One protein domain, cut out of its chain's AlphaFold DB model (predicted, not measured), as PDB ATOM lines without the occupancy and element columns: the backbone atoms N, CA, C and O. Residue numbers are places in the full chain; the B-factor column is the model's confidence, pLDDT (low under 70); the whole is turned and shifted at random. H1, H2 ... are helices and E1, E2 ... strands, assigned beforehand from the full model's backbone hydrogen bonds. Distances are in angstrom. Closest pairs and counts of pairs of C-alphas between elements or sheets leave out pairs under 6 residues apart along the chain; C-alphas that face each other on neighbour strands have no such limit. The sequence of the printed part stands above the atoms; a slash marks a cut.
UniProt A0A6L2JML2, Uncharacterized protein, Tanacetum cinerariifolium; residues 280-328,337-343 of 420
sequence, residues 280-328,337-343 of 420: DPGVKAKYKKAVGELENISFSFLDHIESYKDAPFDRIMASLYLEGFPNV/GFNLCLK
ATOM      1  N   ASP A 280     -15.871  20.881  59.303       68.50
ATOM      2  CA  ASP A 280     -15.050  20.426  60.419       68.50
ATOM      3  C   ASP A 280     -13.916  21.433  60.722       68.50
ATOM      4  O   ASP A 280     -13.034  21.652  59.879       68.50
ATOM      5  N   PRO A 281     -13.900  22.050  61.922       72.25
ATOM      6  CA  PRO A 281     -12.821  22.929  62.374       72.25
ATOM      7  C   PRO A 281     -11.422  22.315  62.213       72.25
ATOM      8  O   PRO A 281     -10.446  23.051  62.027       72.25
ATOM      9  N   GLY A 282     -11.318  20.980  62.225       76.88
ATOM     10  CA  GLY A 282     -10.085  20.241  61.972       76.88
ATOM     11  C   GLY A 282      -9.480  20.507  60.592       76.88
ATOM     12  O   GLY A 282      -8.262  20.647  60.477       76.88
ATOM     13  N   VAL A 283     -10.295  20.665  59.545       69.69
ATOM     14  CA  VAL A 283      -9.793  20.922  58.183       69.69
ATOM     15  C   VAL A 283      -9.209  22.331  58.069       69.69
ATOM     16  O   VAL A 283      -8.144  22.518  57.481       69.69
ATOM     17  N   LYS A 284      -9.831  23.325  58.714       70.94
ATOM     18  CA  LYS A 284      -9.313  24.703  58.760       70.94
ATOM     19  C   LYS A 284      -7.968  24.785  59.488       70.94
ATOM     20  O   LYS A 284      -7.079  25.517  59.052       70.94
ATOM     21  N   ALA A 285      -7.812  24.034  60.578       77.12
ATOM     22  CA  ALA A 285      -6.546  23.947  61.303       77.12
ATOM     23  C   ALA A 285      -5.448  23.287  60.450       77.12
ATOM     24  O   ALA A 285      -4.336  23.809  60.383       77.12
ATOM     25  N   LYS A 286      -5.772  22.199  59.736       77.38
ATOM     26  CA  LYS A 286      -4.846  21.527  58.809       77.38
ATOM     27  C   LYS A 286      -4.420  22.438  57.654       77.38
ATOM     28  O   LYS A 286      -3.235  22.494  57.351       77.38
ATOM     29  N   TYR A 287      -5.347  23.202  57.074       71.19
ATOM     30  CA  TYR A 287      -5.029  24.172  56.023       71.19
ATOM     31  C   TYR A 287      -4.072  25.263  56.515       71.19
ATOM     32  O   TYR A 287      -3.042  25.501  55.893       71.19
ATOM     33  N   LYS A 288      -4.353  25.886  57.670       72.88
ATOM     34  CA  LYS A 288      -3.442  26.884  58.262       72.88
ATOM     35  C   LYS A 288      -2.052  26.313  58.540       72.88
ATOM     36  O   LYS A 288      -1.065  27.005  58.318       72.88
ATOM     37  N   LYS A 289      -1.980  25.065  59.010       79.75
ATOM     38  CA  LYS A 289      -0.708  24.377  59.242       79.75
ATOM     39  C   LYS A 289       0.066  24.179  57.936       79.75
ATOM     40  O   LYS A 289       1.236  24.526  57.887       79.75
ATOM     41  N   ALA A 290      -0.598  23.700  56.884       70.19
ATOM     42  CA  ALA A 290       0.020  23.497  55.575       70.19
ATOM     43  C   ALA A 290       0.516  24.813  54.948       70.19
ATOM     44  O   ALA A 290       1.612  24.847  54.401       70.19
ATOM     45  N   VAL A 291      -0.245  25.909  55.071       70.75
ATOM     46  CA  VAL A 291       0.189  27.237  54.598       70.75
ATOM     47  C   VAL A 291       1.425  27.721  55.364       70.75
ATOM     48  O   VAL A 291       2.369  28.183  54.737       70.75
ATOM     49  N   GLY A 292       1.467  27.552  56.690       76.38
ATOM     50  CA  GLY A 292       2.647  27.909  57.486       76.38
ATOM     51  C   GLY A 292       3.874  27.029  57.204       76.38
ATOM     52  O   GLY A 292       5.002  27.508  57.269       76.38
ATOM     53  N   GLU A 293       3.677  25.753  56.860       76.94
ATOM     54  CA  GLU A 293       4.758  24.870  56.393       76.94
ATOM     55  C   GLU A 293       5.277  25.299  55.006       76.94
ATOM     56  O   GLU A 293       6.480  25.221  54.762       76.94
ATOM     57  N   LEU A 294       4.403  25.817  54.132       70.94
ATOM     58  CA  LEU A 294       4.770  26.350  52.815       70.94
ATOM     59  C   LEU A 294       5.544  27.677  52.914       70.94
ATOM     60  O   LEU A 294       6.496  27.896  52.172       70.94
ATOM     61  N   GLU A 295       5.157  28.546  53.848       74.06
ATOM     62  CA  GLU A 295       5.823  29.830  54.115       74.06
ATOM     63  C   GLU A 295       7.226  29.638  54.727       74.06
ATOM     64  O   GLU A 295       8.106  30.477  54.556       74.06
ATOM     65  N   ASN A 296       7.462  28.488  55.374       73.38
ATOM     66  CA  ASN A 296       8.745  28.085  55.956       73.38
ATOM     67  C   ASN A 296       9.633  27.240  55.025       73.38
ATOM     68  O   ASN A 296      10.632  26.677  55.483       73.38
ATOM     69  N   ILE A 297       9.309  27.125  53.732       73.69
ATOM     70  CA  ILE A 297      10.221  26.490  52.773       73.69
ATOM     71  C   ILE A 297      11.516  27.310  52.740       73.69
ATOM     72  O   ILE A 297      11.515  28.496  52.423       73.69
ATOM     73  N   SER A 298      12.631  26.679  53.120       72.94
ATOM     74  CA  SER A 298      13.911  27.364  53.278       72.94
ATOM     75  C   SER A 298      14.402  27.950  51.954       72.94
ATOM     76  O   SER A 298      14.301  27.308  50.908       72.94
ATOM     77  N   PHE A 299      15.019  29.135  52.004       71.44
ATOM     78  CA  PHE A 299      15.629  29.792  50.837       71.44
ATOM     79  C   PHE A 299      16.588  28.877  50.059       71.44
ATOM     80  O   PHE A 299      16.628  28.933  48.836       71.44
ATOM     81  N   SER A 300      17.245  27.932  50.737       74.31
ATOM     82  CA  SER A 300      18.095  26.917  50.101       74.31
ATOM     83  C   SER A 300      17.372  26.027  49.080       74.31
ATOM     84  O   SER A 300      18.003  25.529  48.150       74.31
ATOM     85  N   PHE A 301      16.060  25.812  49.223       76.06
ATOM     86  CA  PHE A 301      15.255  25.090  48.237       76.06
ATOM     87  C   PHE A 301      14.974  25.954  47.000       76.06
ATOM     88  O   PHE A 301      15.000  25.446  45.879       76.06
ATOM     89  N   LEU A 302      14.768  27.261  47.193       77.31
ATOM     90  CA  LEU A 302      14.599  28.219  46.099       77.31
ATOM     91  C   LEU A 302      15.895  28.381  45.298       77.31
ATOM     92  O   LEU A 302      15.842  28.299  44.072       77.31
ATOM     93  N   ASP A 303      17.046  28.477  45.969       78.69
ATOM     94  CA  ASP A 303      18.369  28.488  45.325       78.69
ATOM     95  C   ASP A 303      18.576  27.226  44.469       78.69
ATOM     96  O   ASP A 303      19.140  27.260  43.371       78.69
ATOM     97  N   HIS A 304      18.061  26.089  44.948       78.75
ATOM     98  CA  HIS A 304      18.114  24.833  44.214       78.75
ATOM     99  C   HIS A 304      17.234  24.860  42.965       78.75
ATOM    100  O   HIS A 304      17.691  24.442  41.906       78.75
ATOM    101  N   ILE A 305      16.002  25.372  43.048       78.62
ATOM    102  CA  ILE A 305      15.126  25.546  41.876       78.62
ATOM    103  C   ILE A 305      15.745  26.532  40.878       78.62
ATOM    104  O   ILE A 305      15.676  26.296  39.670       78.62
ATOM    105  N   GLU A 306      16.408  27.590  41.349       83.19
ATOM    106  CA  GLU A 306      17.076  28.564  40.482       83.19
ATOM    107  C   GLU A 306      18.201  27.927  39.649       83.19
ATOM    108  O   GLU A 306      18.385  28.288  38.482       83.19
ATOM    109  N   SER A 307      18.887  26.909  40.184       87.69
ATOM    110  CA  SER A 307      19.891  26.138  39.431       87.69
ATOM    111  C   SER A 307      19.316  25.366  38.229       87.69
ATOM    112  O   SER A 307      20.059  25.010  37.313       87.69
ATOM    113  N   TYR A 308      17.995  25.156  38.182       82.44
ATOM    114  CA  TYR A 308      17.293  24.480  37.088       82.44
ATOM    115  C   TYR A 308      16.598  25.432  36.108       82.44
ATOM    116  O   TYR A 308      15.887  24.959  35.223       82.44
ATOM    117  N   LYS A 309      16.802  26.753  36.199       87.12
ATOM    118  CA  LYS A 309      16.115  27.721  35.316       87.12
ATOM    119  C   LYS A 309      16.357  27.497  33.816       87.12
ATOM    120  O   LYS A 309      15.507  27.853  33.008       87.12
ATOM    121  N   ASP A 310      17.485  26.878  33.462       91.00
ATOM    122  CA  ASP A 310      17.864  26.558  32.079       91.00
ATOM    123  C   ASP A 310      17.557  25.091  31.701       91.00
ATOM    124  O   ASP A 310      17.840  24.646  30.586       91.00
ATOM    125  N   ALA A 311      16.996  24.303  32.625       87.12
ATOM    126  CA  ALA A 311      16.643  22.912  32.380       87.12
ATOM    127  C   ALA A 311      15.296  22.801  31.639       87.12
ATOM    128  O   ALA A 311      14.372  23.572  31.898       87.12
ATOM    129  N   PRO A 312      15.132  21.810  30.741       85.69
ATOM    130  CA  PRO A 312      13.842  21.557  30.111       85.69
ATOM    131  C   PRO A 312      12.803  21.173  31.172       85.69
ATOM    132  O   PRO A 312      13.114  20.458  32.125       85.69
ATOM    133  N   PHE A 313      11.560  21.620  30.982       81.25
ATOM    134  CA  PHE A 313      10.459  21.463  31.941       81.25
ATOM    135  C   PHE A 313      10.292  20.025  32.458       81.25
ATOM    136  O   PHE A 313      10.148  19.807  33.660       81.25
ATOM    137  N   ASP A 314      10.417  19.030  31.577       82.44
ATOM    138  CA  ASP A 314      10.304  17.612  31.937       82.44
ATOM    139  C   ASP A 314      11.353  17.177  32.973       82.44
ATOM    140  O   ASP A 314      11.082  16.326  33.818       82.44
ATOM    141  N   ARG A 315      12.545  17.787  32.954       81.94
ATOM    142  CA  ARG A 315      13.618  17.520  33.921       81.94
ATOM    143  C   ARG A 315      13.313  18.142  35.281       81.94
ATOM    144  O   ARG A 315      13.557  17.495  36.292       81.94
ATOM    145  N   ILE A 316      12.730  19.341  35.304       85.31
ATOM    146  CA  ILE A 316      12.265  19.993  36.539       85.31
ATOM    147  C   ILE A 316      11.179  19.129  37.194       85.31
ATOM    148  O   ILE A 316      11.268  18.805  38.376       85.31
ATOM    149  N   MET A 317      10.205  18.672  36.405       81.00
ATOM    150  CA  MET A 317       9.124  17.804  36.880       81.00
ATOM    151  C   MET A 317       9.612  16.414  37.308       81.00
ATOM    152  O   MET A 317       9.070  15.844  38.248       81.00
ATOM    153  N   ALA A 318      10.637  15.860  36.655       81.50
ATOM    154  CA  ALA A 318      11.232  14.584  37.057       81.50
ATOM    155  C   ALA A 318      12.032  14.688  38.365       81.50
ATOM    156  O   ALA A 318      12.101  13.718  39.122       81.50
ATOM    157  N   SER A 319      12.638  15.848  38.632       81.69
ATOM    158  CA  SER A 319      13.349  16.111  39.882       81.69
ATOM    159  C   SER A 319      12.384  16.351  41.044       81.69
ATOM    160  O   SER A 319      12.653  15.877  42.145       81.69
ATOM    161  N   LEU A 320      11.254  17.028  40.812       80.19
ATOM    162  CA  LEU A 320      10.214  17.292  41.810       80.19
ATOM    163  C   LEU A 320       9.221  16.121  41.886       80.19
ATOM    164  O   LEU A 320       8.222  16.101  41.169       80.19
ATOM    165  N   TYR A 321       9.441  15.154  42.779       72.44
ATOM    166  CA  TYR A 321       8.431  14.129  43.061       72.44
ATOM    167  C   TYR A 321       7.860  14.309  44.470       72.44
ATOM    168  O   TYR A 321       8.553  14.670  45.421       72.44
ATOM    169  N   LEU A 322       6.559  14.060  44.596       65.75
ATOM    170  CA  LEU A 322       5.875  14.049  45.882       65.75
ATOM    171  C   LEU A 322       6.129  12.694  46.541       65.75
ATOM    172  O   LEU A 322       5.592  11.669  46.111       65.75
ATOM    173  N   GLU A 323       6.962  12.672  47.576       67.06
ATOM    174  CA  GLU A 323       7.136  11.486  48.403       67.06
ATOM    175  C   GLU A 323       5.927  11.383  49.339       67.06
ATOM    176  O   GLU A 323       5.755  12.165  50.277       67.06
ATOM    177  N   GLY A 324       5.028  10.447  49.030       64.69
ATOM    178  CA  GLY A 324       3.917  10.109  49.911       64.69
ATOM    179  C   GLY A 324       4.427   9.320  51.114       64.69
ATOM    180  O   GLY A 324       5.230   8.400  50.953       64.69
ATOM    181  N   PHE A 325       3.948   9.646  52.316       57.44
ATOM    182  CA  PHE A 325       4.296   8.866  53.504       57.44
ATOM    183  C   PHE A 325       3.899   7.390  53.321       57.44
ATOM    184  O   PHE A 325       2.813   7.102  52.797       57.44
ATOM    185  N   PRO A 326       4.745   6.436  53.749       63.59
ATOM    186  CA  PRO A 326       4.405   5.022  53.697       63.59
ATOM    187  C   PRO A 326       3.121   4.776  54.501       63.59
ATOM    188  O   PRO A 326       3.002   5.218  55.641       63.59
ATOM    189  N   ASN A 327       2.155   4.095  53.873       55.09
ATOM    190  CA  ASN A 327       0.824   3.792  54.412       55.09
ATOM    191  C   ASN A 327       0.881   3.326  55.879       55.09
ATOM    192  O   ASN A 327       1.188   2.162  56.151       55.09
ATOM    193  N   VAL A 328       0.497   4.200  56.809       63.22
ATOM    194  CA  VAL A 328       0.036   3.772  58.131       63.22
ATOM    195  C   VAL A 328      -1.360   3.189  57.912       63.22
ATOM    196  O   VAL A 328      -2.240   3.850  57.369       63.22
ATOM    197  N   GLY A 337      -0.680  13.616  53.655       50.94
ATOM    198  CA  GLY A 337       0.390  14.603  53.526       50.94
ATOM    199  C   GLY A 337       1.381  14.164  52.446       50.94
ATOM    200  O   GLY A 337       1.675  12.974  52.320       50.94
ATOM    201  N   PHE A 338       1.885  15.112  51.667       53.66
ATOM    202  CA  PHE A 338       2.965  14.885  50.712       53.66
ATOM    203  C   PHE A 338       4.146  15.760  51.115       53.66
ATOM    204  O   PHE A 338       3.948  16.937  51.409       53.66
ATOM    205  N   ASN A 339       5.355  15.205  51.101       57.72
ATOM    206  CA  ASN A 339       6.570  16.010  51.146       57.72
ATOM    207  C   ASN A 339       7.094  16.175  49.722       57.72
ATOM    208  O   ASN A 339       7.226  15.197  48.982       57.72
ATOM    209  N   LEU A 340       7.396  17.412  49.333       59.59
ATOM    210  CA  LEU A 340       8.140  17.670  48.107       59.59
ATOM    211  C   LEU A 340       9.589  17.229  48.335       59.59
ATOM    212  O   LEU A 340      10.244  17.725  49.250       59.59
ATOM    213  N   CYS A 341      10.087  16.296  47.527       61.59
ATOM    214  CA  CYS A 341      11.466  15.838  47.619       61.59
ATOM    215  C   CYS A 341      12.140  15.926  46.245       61.59
ATOM    216  O   CYS A 341      11.543  15.580  45.224       61.59
ATOM    217  N   LEU A 342      13.385  16.404  46.217       66.19
ATOM    218  CA  LEU A 342      14.209  16.437  45.011       66.19
ATOM    219  C   LEU A 342      15.009  15.136  44.924       66.19
ATOM    220  O   LEU A 342      15.897  14.900  45.745       66.19
ATOM    221  N   LYS A 343      14.710  14.275  43.943       61.78
ATOM    222  CA  LYS A 343      15.530  13.078  43.682       61.78
ATOM    223  C   LYS A 343      16.673  13.429  42.743       61.78
ATOM    224  O   LYS A 343      16.482  14.146  41.763       61.78
TER     225      LYS A 343
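Overview. This is residues 280 to 328 and 337 to 343 of the 420 residues of an uncharacterized protein of Tanacetum cinerariifolium (UniProt A0A6L2JML2). The printed part is a long, open U: H1 and H2 make one limb, the chain turns at residues 307 to 312, and H3 leads back into a ribbon of two strands, E1 and E2, on the other limb. Few contacts join the limbs, no helix touches another, and most of H1 stands free. The 56 printed residues hold three named helices and two named strands, in the order H1, H2, H3, E1, E2; the sheet E1 - E2 is antiparallel and the class is mixed. The whole is loose, with a radius of gyration of the C-alphas of 14.3 A, and elongated, spanning 44 by 26 by 16 A.

Along the chain. Find C-alpha 281 at (-12.821, 22.929, 62.374); from there H1, residues 281 to 295, runs 21.5 A to C-alpha 295 at (5.823, 29.830, 54.115). Next come H2, residues 299 to 306, and H3, residues 313 to 319. E1, residues 320 to 324, spans 12.5 A, and E2, residues 338 to 342, spans 12.7 A and ends at C-alpha 342, at (14.209, 16.437, 45.011).

Arrangement. Look first at H1 and H2, which are apart. H2 and H3 are only just apart, the closest C-alphas being 8.2 A from each other. A tight link with no residue between joins H3 to E1. E1 and E2 are antiparallel at 142 degrees; there N 323 and O 339 are 2.9 A apart and N 341 and O 321 3.1 A, within hydrogen-bond range. The closest C-alphas of H3 and E2 are those of Ser 319 and Leu 342, 5.2 A. In H1, H2 and H3 every O i to N i+4 pair is within hydrogen-bond range.

Size, cuts and confidence. The C-alphas of Asp 280 and Asp 310, the two farthest apart, are 43.9 A from each other. Residues 329 to 336 are not printed, and C-alphas 328 and 337 are 11.8 A apart across this cut. Of the links printed whole, none is long. Look for pLDDT under 70 at residues 280, 283, 322 to 328 and 337 to 343.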